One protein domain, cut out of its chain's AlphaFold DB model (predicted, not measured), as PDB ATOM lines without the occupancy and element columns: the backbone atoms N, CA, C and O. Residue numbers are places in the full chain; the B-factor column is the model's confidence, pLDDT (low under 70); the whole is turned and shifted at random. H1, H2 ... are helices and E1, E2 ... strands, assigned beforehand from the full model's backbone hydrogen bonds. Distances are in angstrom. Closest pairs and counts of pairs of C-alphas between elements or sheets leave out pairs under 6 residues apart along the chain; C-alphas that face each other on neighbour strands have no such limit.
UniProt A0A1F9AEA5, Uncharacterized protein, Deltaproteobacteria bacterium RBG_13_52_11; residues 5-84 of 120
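Overview. This is residues 5 to 84 of the 120 residues of an uncharacterized protein of Deltaproteobacteria bacterium RBG_13_52_11 (UniProt A0A1F9AEA5). Little regular structure is here: a small sheet of two parallel strands, E1 and E2, with H1 packed on it through residues 14 to 23, makes one lobe, and H2 lies in a second beside the short parallel pairing of residues 60 to 61 with 80 to 81. The 80 printed residues run H1, E1, E2, H2, mixed in class, with 29 in named elements. The whole is compact, radius of gyration of the C-alphas 12.5 A, spanning 35 by 27 by 20 A.

Arrangement. Look first at E1, residues 28 to 31, and E2, residues 48 to 51, parallel at 28 degrees; N 30 and O 49 are 2.8 A apart, within hydrogen-bond range. Residues 5 to 6 pair parallel with residues 30 to 31 of E1. H1, residues 11 to 23, comes closest to E2 at the C-alphas of Glu 22 and Val 48, 6.0 A. H2, residues 68 to 75, is apart from H1 and E1. In H2 every O i to N i+4 pair is within hydrogen-bond range, in H1 8 of 9.

Along the chain. Find C-alpha 11 at (21.297, -7.522, -25.801); H1 runs 18.5 A from there. E1 is 9.9 A long, E2 10.0 A, and H2 10.7 A, ending at C-alpha 75, (19.970, 3.605, -32.081).

Size, cuts and confidence. The C-alphas of Lys 46 and Thr 84, the two farthest apart, are 37.2 A apart. The printed part has no cut; the links E1 to E2 and E2 to H2 are long. The model's pLDDT is under 70 at residues 5 to 12, 32 to 42 and 52 to 53.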
ATOM      1  N   LEU A   5      20.743   1.183 -11.573       66.56
ATOM      2  CA  LEU A   5      21.877   0.476 -12.138       66.56
ATOM      3  C   LEU A   5      21.875   0.709 -13.644       66.56
ATOM      4  O   LEU A   5      21.068   0.152 -14.382       66.56
ATOM      5  N   ILE A   6      22.762   1.587 -14.086       63.03
ATOM      6  CA  ILE A   6      22.865   1.979 -15.487       63.03
ATOM      7  C   ILE A   6      23.844   1.022 -16.158       63.03
ATOM      8  O   ILE A   6      24.979   0.883 -15.699       63.03
ATOM      9  N   THR A   7      23.419   0.344 -17.222       65.12
ATOM     10  CA  THR A   7      24.302  -0.552 -17.964       65.12
ATOM     11  C   THR A   7      24.030  -0.530 -19.466       65.12
ATOM     12  O   THR A   7      22.908  -0.725 -19.915       65.12
ATOM     13  N   GLY A   8      25.087  -0.314 -20.252       58.47
ATOM     14  CA  GLY A   8      25.073  -0.363 -21.715       58.47
ATOM     15  C   GLY A   8      25.598  -1.695 -22.249       58.47
ATOM     16  O   GLY A   8      26.605  -1.720 -22.955       58.47
ATOM     17  N   PHE A   9      24.982  -2.816 -21.866       62.28
ATOM     18  CA  PHE A   9      25.349  -4.124 -22.413       62.28
ATOM     19  C   PHE A   9      24.717  -4.360 -23.787       62.28
ATOM     20  O   PHE A   9      23.602  -3.916 -24.063       62.28
ATOM     21  N   SER A  10      25.396  -5.160 -24.618       62.03
ATOM     22  CA  SER A  10      24.738  -5.808 -25.752       62.03
ATOM     23  C   SER A  10      23.550  -6.636 -25.259       62.03
ATOM     24  O   SER A  10      23.577  -7.170 -24.146       62.03
ATOM     25  N   SER A  11      22.534  -6.787 -26.106       62.34
ATOM     26  CA  SER A  11      21.297  -7.522 -25.801       62.34
ATOM     27  C   SER A  11      21.527  -8.908 -25.173       62.34
ATOM     28  O   SER A  11      20.764  -9.335 -24.308       62.34
ATOM     29  N   PHE A  12      22.616  -9.591 -25.542       66.50
ATOM     30  CA  PHE A  12      23.007 -10.882 -24.971       66.50
ATOM     31  C   PHE A  12      23.472 -10.779 -23.510       66.50
ATOM     32  O   PHE A  12      22.917 -11.442 -22.640       66.50
ATOM     33  N   VAL A  13      24.467  -9.936 -23.212       72.62
ATOM     34  CA  VAL A  13      25.012  -9.807 -21.845       72.62
ATOM     35  C   VAL A  13      24.001  -9.132 -20.920       72.62
ATOM     36  O   VAL A  13      23.865  -9.517 -19.760       72.62
ATOM     37  N   GLY A  14      23.239  -8.179 -21.459       76.12
ATOM     38  CA  GLY A  14      22.167  -7.487 -20.754       76.12
ATOM     39  C   GLY A  14      21.132  -8.434 -20.163       76.12
ATOM     40  O   GLY A  14      20.729  -8.263 -19.012       76.12
ATOM     41  N   ARG A  15      20.767  -9.476 -20.919       77.31
ATOM     42  CA  ARG A  15      19.832 -10.504 -20.468       77.31
ATOM     43  C   ARG A  15      20.353 -11.296 -19.278       77.31
ATOM     44  O   ARG A  15      19.677 -11.338 -18.255       77.31
ATOM     45  N   TYR A  16      21.542 -11.887 -19.385       82.19
ATOM     46  CA  TYR A  16      22.112 -12.672 -18.284       82.19
ATOM     47  C   TYR A  16      22.351 -11.824 -17.039       82.19
ATOM     48  O   TYR A  16      22.251 -12.315 -15.921       82.19
ATOM     49  N   PHE A  17      22.644 -10.538 -17.224       82.50
ATOM     50  CA  PHE A  17      22.783  -9.616 -16.113       82.50
ATOM     51  C   PHE A  17      21.449  -9.360 -15.401       82.50
ATOM     52  O   PHE A  17      21.392  -9.444 -14.175       82.50
ATOM     53  N   ALA A  18      20.369  -9.106 -16.149       82.69
ATOM     54  CA  ALA A  18      19.029  -8.972 -15.578       82.69
ATOM     55  C   ALA A  18      18.579 -10.266 -14.873       82.69
ATOM     56  O   ALA A  18      18.112 -10.210 -13.738       82.69
ATOM     57  N   GLU A  19      18.804 -11.429 -15.494       86.31
ATOM     58  CA  GLU A  19      18.539 -12.744 -14.891       86.31
ATOM     59  C   GLU A  19      19.344 -12.951 -13.599       86.31
ATOM     60  O   GLU A  19      18.791 -13.379 -12.588       86.31
ATOM     61  N   TYR A  20      20.631 -12.594 -13.582       88.25
ATOM     62  CA  TYR A  20      21.465 -12.685 -12.385       88.25
ATOM     63  C   TYR A  20      20.924 -11.824 -11.237       88.25
ATOM     64  O   TYR A  20      20.858 -12.286 -10.095       88.25
ATOM     65  N   LEU A  21      20.532 -10.580 -11.520       88.25
ATOM     66  CA  LEU A  21      19.965  -9.676 -10.516       88.25
ATOM     67  C   LEU A  21      18.647 -10.214  -9.952       88.25
ATOM     68  O   LEU A  21      18.441 -10.148  -8.739       88.25
ATOM     69  N   GLU A  22      17.803 -10.785 -10.811       88.44
ATOM     70  CA  GLU A  22      16.534 -11.402 -10.425       88.44
ATOM     71  C   GLU A  22      16.745 -12.621  -9.518       88.44
ATOM     72  O   GLU A  22      16.175 -12.675  -8.431       88.44
ATOM     73  N   ILE A  23      17.618 -13.559  -9.913       91.75
ATOM     74  CA  ILE A  23      17.942 -14.772  -9.136       91.75
ATOM     75  C   ILE A  23      18.505 -14.423  -7.749       91.75
ATOM     76  O   ILE A  23      18.331 -15.175  -6.796       91.75
ATOM     77  N   ASN A  24      19.169 -13.273  -7.623       91.75
ATOM     78  CA  ASN A  24      19.739 -12.786  -6.366       91.75
ATOM     79  C   ASN A  24      18.830 -11.778  -5.633       91.75
ATOM     80  O   ASN A  24      19.317 -11.048  -4.759       91.75
ATOM     81  N   GLU A  25      17.548 -11.709  -6.009       90.88
ATOM     82  CA  GLU A  25      16.494 -10.904  -5.376       90.88
ATOM     83  C   GLU A  25      16.868  -9.416  -5.228       90.88
ATOM     84  O   GLU A  25      16.591  -8.749  -4.223       90.88
ATOM     85  N   LYS A  26      17.557  -8.862  -6.232       88.94
ATOM     86  CA  LYS A  26      17.971  -7.456  -6.225       88.94
ATOM     87  C   LYS A  26      16.841  -6.559  -6.714       88.94
ATOM     88  O   LYS A  26      16.564  -6.477  -7.904       88.94
ATOM     89  N   ASN A  27      16.272  -5.790  -5.789       87.19
ATOM     90  CA  ASN A  27      15.329  -4.715  -6.097       87.19
ATOM     91  C   ASN A  27      16.060  -3.529  -6.740       87.19
ATOM     92  O   ASN A  27      16.682  -2.716  -6.042       87.19
ATOM     93  N   CYS A  28      16.025  -3.447  -8.067       84.56
ATOM     94  CA  CYS A  28      16.727  -2.411  -8.818       84.56
ATOM     95  C   CYS A  28      16.008  -2.033 -10.114       84.56
ATOM     96  O   CYS A  28      15.134  -2.741 -10.615       84.56
ATOM     97  N   LEU A  29      16.402  -0.877 -10.637       80.00
ATOM     98  CA  LEU A  29      15.974  -0.378 -11.930       80.00
ATOM     99  C   LEU A  29      17.176  -0.367 -12.867       80.00
ATOM    100  O   LEU A  29      18.169   0.315 -12.599       80.00
ATOM    101  N   VAL A  30      17.069  -1.129 -13.947       79.44
ATOM    102  CA  VAL A  30      18.085  -1.273 -14.981       79.44
ATOM    103  C   VAL A  30      17.734  -0.390 -16.170       79.44
ATOM    104  O   VAL A  30      16.586  -0.355 -16.622       79.44
ATOM    105  N   GLN A  31      18.736   0.320 -16.682       76.94
ATOM    106  CA  GLN A  31      18.594   1.193 -17.843       76.94
ATOM    107  C   GLN A  31      19.660   0.953 -18.895       76.94
ATOM    108  O   GLN A  31      20.778   0.592 -18.539       76.94
ATOM    109  N   GLY A  32      19.326   1.248 -20.156       68.12
ATOM    110  CA  GLY A  32      20.295   1.277 -21.255       68.12
ATOM    111  C   GLY A  32      20.615  -0.078 -21.883       68.12
ATOM    112  O   GLY A  32      21.586  -0.183 -22.629       68.12
ATOM    113  N   LEU A  33      19.808  -1.109 -21.616       69.81
ATOM    114  CA  LEU A  33      19.929  -2.379 -22.324       69.81
ATOM    115  C   LEU A  33      19.564  -2.196 -23.804       69.81
ATOM    116  O   LEU A  33      18.553  -1.571 -24.128       69.81
ATOM    117  N   ASP A  34      20.376  -2.769 -24.695       65.25
ATOM    118  CA  ASP A  34      20.035  -2.890 -26.111       65.25
ATOM    119  C   ASP A  34      18.906  -3.921 -26.272       65.25
ATOM    120  O   ASP A  34      19.079  -5.118 -26.044       65.25
ATOM    121  N   ILE A  35      17.711  -3.429 -26.597       58.81
ATOM    122  CA  ILE A  35      16.437  -4.162 -26.536       58.81
ATOM    123  C   ILE A  35      16.004  -4.685 -27.920       58.81
ATOM    124  O   ILE A  35      14.874  -5.112 -28.128       58.81
ATOM    125  N   GLN A  36      16.894  -4.724 -28.910       56.06
ATOM    126  CA  GLN A  36      16.508  -5.208 -30.245       56.06
ATOM    127  C   GLN A  36      16.248  -6.726 -30.333       56.06
ATOM    128  O   GLN A  36      15.912  -7.231 -31.403       56.06
ATOM    129  N   ASN A  37      16.373  -7.471 -29.229       57.66
ATOM    130  CA  ASN A  37      16.072  -8.897 -29.203       57.66
ATOM    131  C   ASN A  37      14.571  -9.135 -28.963       57.66
ATOM    132  O   ASN A  37      14.059  -8.841 -27.883       57.66
ATOM    133  N   GLN A  38      13.881  -9.679 -29.969       54.75
ATOM    134  CA  GLN A  38      12.429  -9.915 -29.948       54.75
ATOM    135  C   GLN A  38      11.994 -10.906 -28.854       54.75
ATOM    136  O   GLN A  38      10.849 -10.861 -28.412       54.75
ATOM    137  N   ASP A  39      12.915 -11.742 -28.365       62.78
ATOM    138  CA  ASP A  39      12.645 -12.730 -27.314       62.78
ATOM    139  C   ASP A  39      12.795 -12.177 -25.886       62.78
ATOM    140  O   ASP A  39      12.608 -12.910 -24.910       62.78
ATOM    141  N   PHE A  40      13.158 -10.900 -25.719       66.06
ATOM    142  CA  PHE A  40      13.325 -10.319 -24.391       66.06
ATOM    143  C   PHE A  40      11.979  -9.876 -23.799       66.06
ATOM    144  O   PHE A  40      11.348  -8.935 -24.281       66.06
ATOM    145  N   ARG A  41      11.551 -10.537 -22.718       69.50
ATOM    146  CA  ARG A  41      10.296 -10.231 -22.017       69.50
ATOM    147  C   ARG A  41      10.538  -9.298 -20.830       69.50
ATOM    148  O   ARG A  41      11.015  -9.724 -19.781       69.50
ATOM    149  N   PHE A  42      10.203  -8.023 -21.010       66.75
ATOM    150  CA  PHE A  42      10.372  -6.955 -20.008       66.75
ATOM    151  C   PHE A  42       9.565  -7.170 -18.729       66.75
ATOM    152  O   PHE A  42       9.941  -6.679 -17.672       66.75
ATOM    153  N   ASP A  43       8.466  -7.900 -18.842       72.19
ATOM    154  CA  ASP A  43       7.477  -8.193 -17.812       72.19
ATOM    155  C   ASP A  43       7.743  -9.514 -17.070       72.19
ATOM    156  O   ASP A  43       6.954  -9.920 -16.221       72.19
ATOM    157  N   HIS A  44       8.853 -10.196 -17.369       81.50
ATOM    158  CA  HIS A  44       9.165 -11.497 -16.775       81.50
ATOM    159  C   HIS A  44       9.852 -11.413 -15.402       81.50
ATOM    160  O   HIS A  44       9.862 -12.392 -14.656       81.50
ATOM    161  N   TYR A  45      10.432 -10.264 -15.059       83.62
ATOM    162  CA  TYR A  45      11.218 -10.089 -13.840       83.62
ATOM    163  C   TYR A  45      10.354  -9.514 -12.714       83.62
ATOM    164  O   TYR A  45       9.644  -8.529 -12.908       83.62
ATOM    165  N   LYS A  46      10.406 -10.121 -11.521       86.88
ATOM    166  CA  LYS A  46       9.613  -9.684 -10.364       86.88
ATOM    167  C   LYS A  46      10.299  -8.552  -9.602       86.88
ATOM    168  O   LYS A  46       9.621  -7.666  -9.086       86.88
ATOM    169  N   ASN A  47      11.626  -8.591  -9.501       85.88
ATOM    170  CA  ASN A  47      12.417  -7.676  -8.675       85.88
ATOM    171  C   ASN A  47      13.181  -6.634  -9.510       85.88
ATOM    172  O   ASN A  47      13.543  -5.568  -8.998       85.88
ATOM    173  N   VAL A  48      13.426  -6.925 -10.790       84.81
ATOM    174  CA  VAL A  48      14.173  -6.054 -11.707       84.81
ATOM    175  C   VAL A  48      13.222  -5.318 -12.643       84.81
ATOM    176  O   VAL A  48      12.543  -5.923 -13.463       84.81
ATOM    177  N   ASN A  49      13.218  -3.988 -12.572       83.06
ATOM    178  CA  ASN A  49      12.503  -3.158 -13.539       83.06
ATOM    179  C   ASN A  49      13.465  -2.726 -14.641       83.06
ATOM    180  O   ASN A  49      14.582  -2.308 -14.346       83.06
ATOM    181  N   ILE A  50      13.041  -2.785 -15.901       78.50
ATOM    182  CA  ILE A  50      13.878  -2.395 -17.041       78.50
ATOM    183  C   ILE A  50      13.206  -1.235 -17.763       78.50
ATOM    184  O   ILE A  50      12.061  -1.336 -18.192       78.50
ATOM    185  N   SER A  51      13.927  -0.128 -17.904       75.19
ATOM    186  CA  SER A  51      13.479   1.045 -18.651       75.19
ATOM    187  C   SER A  51      14.499   1.398 -19.723       75.19
ATOM    188  O   SER A  51      15.702   1.247 -19.518       75.19
ATOM    189  N   ARG A  52      14.033   1.903 -20.868       68.25
ATOM    190  CA  ARG A  52      14.939   2.377 -21.919       68.25
ATOM    191  C   ARG A  52      15.709   3.612 -21.459       68.25
ATOM    192  O   ARG A  52      16.932   3.559 -21.471       68.25
ATOM    193  N   MET A  53      15.023   4.668 -21.004       68.94
ATOM    194  CA  MET A  53      15.640   5.944 -20.601       68.94
ATOM    195  C   MET A  53      14.788   6.732 -19.597       68.94
ATOM    196  O   MET A  53      13.565   6.607 -19.588       68.94
ATOM    197  N   TYR A  54      15.442   7.564 -18.775       72.69
ATOM    198  CA  TYR A  54      14.803   8.635 -17.995       72.69
ATOM    199  C   TYR A  54      15.341   9.981 -18.478       72.69
ATOM    200  O   TYR A  54      16.517  10.088 -18.805       72.69
ATOM    201  N   SER A  55      14.497  11.012 -18.485       74.25
ATOM    202  CA  SER A  55      14.836  12.348 -19.003       74.25
ATOM    203  C   SER A  55      15.936  13.076 -18.224       74.25
ATOM    204  O   SER A  55      16.498  14.041 -18.724       74.25
ATOM    205  N   ASN A  56      16.235  12.638 -17.002       80.81
ATOM    206  CA  ASN A  56      17.238  13.230 -16.121       80.81
ATOM    207  C   ASN A  56      18.492  12.352 -15.950       80.81
ATOM    208  O   ASN A  56      19.259  12.581 -15.016       80.81
ATOM    209  N   ILE A  57      18.671  11.323 -16.787       76.12
ATOM    210  CA  ILE A  57      19.804  10.392 -16.713       76.12
ATOM    211  C   ILE A  57      20.432  10.241 -18.101       76.12
ATOM    212  O   ILE A  57      19.783   9.770 -19.033       76.12
ATOM    213  N   GLU A  58      21.719  10.573 -18.209       75.06
ATOM    214  CA  GLU A  58      22.510  10.349 -19.419       75.06
ATOM    215  C   GLU A  58      23.152   8.956 -19.401       75.06
ATOM    216  O   GLU A  58      23.754   8.529 -18.410       75.06
ATOM    217  N   LEU A  59      23.032   8.230 -20.513       77.44
ATOM    218  CA  LEU A  59      23.623   6.903 -20.668       77.44
ATOM    219  C   LEU A  59      25.042   7.014 -21.229       77.44
ATOM    220  O   LEU A  59      25.230   7.580 -22.306       77.44
ATOM    221  N   ILE A  60      26.004   6.392 -20.543       81.50
ATOM    222  CA  ILE A  60      27.380   6.234 -21.027       81.50
ATOM    223  C   ILE A  60      27.606   4.781 -21.463       81.50
ATOM    224  O   ILE A  60      27.644   3.868 -20.637       81.50
ATOM    225  N   GLY A  61      27.777   4.567 -22.764       80.44
ATOM    226  CA  GLY A  61      28.237   3.318 -23.356       80.44
ATOM    227  C   GLY A  61      29.760   3.206 -23.295       80.44
ATOM    228  O   GLY A  61      30.488   4.189 -23.472       80.44
ATOM    229  N   ALA A  62      30.276   2.003 -23.058       82.12
ATOM    230  CA  ALA A  62      31.714   1.795 -22.937       82.12
ATOM    231  C   ALA A  62      32.199   0.511 -23.597       82.12
ATOM    232  O   ALA A  62      31.456  -0.451 -23.777       82.12
ATOM    233  N   SER A  63      33.496   0.498 -23.907       82.38
ATOM    234  CA  SER A  63      34.216  -0.665 -24.440       82.38
ATOM    235  C   SER A  63      33.620  -1.284 -25.722       82.38
ATOM    236  O   SER A  63      33.534  -2.516 -25.811       82.38
ATOM    237  N   PRO A  64      33.244  -0.492 -26.749       86.50
ATOM    238  CA  PRO A  64      32.837  -1.037 -28.032       86.50
ATOM    239  C   PRO A  64      33.989  -1.847 -28.625       86.50
ATOM    240  O   PRO A  64      35.152  -1.436 -28.612       86.50
ATOM    241  N   ARG A  65      33.664  -3.027 -29.153       86.31
ATOM    242  CA  ARG A  65      34.640  -3.928 -29.788       86.31
ATOM    243  C   ARG A  65      34.554  -3.885 -31.309       86.31
ATOM    244  O   ARG A  65      35.472  -4.331 -31.993       86.31
ATOM    245  N   LYS A  66      33.450  -3.365 -31.843       89.44
ATOM    246  CA  LYS A  66      33.152  -3.265 -33.271       89.44
ATOM    247  C   LYS A  66      32.654  -1.858 -33.584       89.44
ATOM    248  O   LYS A  66      31.956  -1.263 -32.769       89.44
ATOM    249  N   LEU A  67      32.935  -1.377 -34.796       91.56
ATOM    250  CA  LEU A  67      32.382  -0.115 -35.303       91.56
ATOM    251  C   LEU A  67      30.842  -0.111 -35.241       91.56
ATOM    252  O   LEU A  67      30.249   0.879 -34.835       91.56
ATOM    253  N   LEU A  68      30.210  -1.259 -35.528       89.19
ATOM    254  CA  LEU A  68      28.761  -1.456 -35.407       89.19
ATOM    255  C   LEU A  68      28.202  -1.055 -34.029       89.19
ATOM    256  O   LEU A  68      27.075  -0.581 -33.946       89.19
ATOM    257  N   ASN A  69      28.981  -1.209 -32.952       86.56
ATOM    258  CA  ASN A  69      28.517  -0.875 -31.606       86.56
ATOM    259  C   ASN A  69      28.281   0.630 -31.417       86.56
ATOM    260  O   ASN A  69      27.457   0.993 -30.588       86.56
ATOM    261  N   ILE A  70      28.961   1.491 -32.184       88.69
ATOM    262  CA  ILE A  70      28.706   2.938 -32.163       88.69
ATOM    263  C   ILE A  70      27.295   3.222 -32.688       88.69
ATOM    264  O   ILE A  70      26.530   3.923 -32.039       88.69
ATOM    265  N   PHE A  71      26.916   2.606 -33.807       87.56
ATOM    266  CA  PHE A  71      25.571   2.754 -34.368       87.56
ATOM    267  C   PHE A  71      24.494   2.147 -33.471       87.56
ATOM    268  O   PHE A  71      23.421   2.711 -33.326       87.56
ATOM    269  N   GLN A  72      24.771   1.007 -32.838       82.19
ATOM    270  CA  GLN A  72      23.842   0.422 -31.869       82.19
ATOM    271  C   GLN A  72      23.626   1.348 -30.671       82.19
ATOM    272  O   GLN A  72      22.492   1.511 -30.235       82.19
ATOM    273  N   ALA A  73      24.693   1.978 -30.168       82.00
ATOM    274  CA  ALA A  73      24.597   2.952 -29.091       82.00
ATOM    275  C   ALA A  73      23.733   4.160 -29.496       82.00
ATOM    276  O   ALA A  73      22.854   4.550 -28.732       82.00
ATOM    277  N   ASP A  74      23.917   4.686 -30.706       85.75
ATOM    278  CA  ASP A  74      23.079   5.757 -31.261       85.75
ATOM    279  C   ASP A  74      21.600   5.333 -31.373       85.75
ATOM    280  O   ASP A  74      20.709   6.009 -30.861       85.75
ATOM    281  N   LEU A  75      21.330   4.141 -31.917       80.94
ATOM    282  CA  LEU A  75      19.970   3.605 -32.081       80.94
ATOM    283  C   LEU A  75      19.203   3.429 -30.762       80.94
ATOM    284  O   LEU A  75      17.972   3.485 -30.762       80.94
ATOM    285  N   ILE A  76      19.894   3.189 -29.644       75.44
ATOM    286  CA  ILE A  76      19.263   3.079 -28.317       75.44
ATOM    287  C   ILE A  76      19.183   4.425 -27.579       75.44
ATOM    288  O   ILE A  76      18.708   4.464 -26.445       75.44
ATOM    289  N   GLY A  77      19.643   5.514 -28.202       77.00
ATOM    290  CA  GLY A  77      19.672   6.858 -27.623       77.00
ATOM    291  C   GLY A  77      20.804   7.083 -26.619       77.00
ATOM    292  O   GLY A  77      20.698   7.961 -25.769       77.00
ATOM    293  N   CYS A  78      21.872   6.280 -26.653       81.44
ATOM    294  CA  CYS A  78      23.019   6.447 -25.761       81.44
ATOM    295  C   CYS A  78      23.623   7.854 -25.911       81.44
ATOM    296  O   CYS A  78      23.904   8.288 -27.022       81.44
ATOM    297  N   HIS A  79      23.827   8.562 -24.795       85.00
ATOM    298  CA  HIS A  79      24.210   9.979 -24.825       85.00
ATOM    299  C   HIS A  79      25.713  10.148 -25.062       85.00
ATOM    300  O   HIS A  79      26.147  11.057 -25.764       85.00
ATOM    301  N   ILE A  80      26.517   9.265 -24.466       87.12
ATOM    302  CA  ILE A  80      27.976   9.292 -24.552       87.12
ATOM    303  C   ILE A  80      28.459   7.880 -24.848       87.12
ATOM    304  O   ILE A  80      28.056   6.936 -24.177       87.12
ATOM    305  N   ILE A  81      29.383   7.721 -25.793       87.12
ATOM    306  CA  ILE A  81      30.107   6.463 -25.984       87.12
ATOM    307  C   ILE A  81      31.609   6.687 -25.858       87.12
ATOM    308  O   ILE A  81      32.184   7.587 -26.464       87.12
ATOM    309  N   THR A  82      32.262   5.833 -25.076       90.75
ATOM    310  CA  THR A  82      33.724   5.775 -25.007       90.75
ATOM    311  C   THR A  82      34.217   4.676 -25.936       90.75
ATOM    312  O   THR A  82      33.759   3.542 -25.843       90.75
ATOM    313  N   ALA A  83      35.142   4.990 -26.842       91.25
ATOM    314  CA  ALA A  83      35.691   4.048 -27.815       91.25
ATOM    315  C   ALA A  83      37.212   4.196 -27.906       91.25
ATOM    316  O   ALA A  83      37.759   5.265 -27.637       91.25
ATOM    317  N   THR A  84      37.909   3.127 -28.293       94.56
ATOM    318  CA  THR A  84      39.351   3.215 -28.551       94.56
ATOM    319  C   THR A  84      39.616   3.978 -29.846       94.56
ATOM    320  O   THR A  84      38.802   3.953 -30.772       94.56
TER     321      THR A  84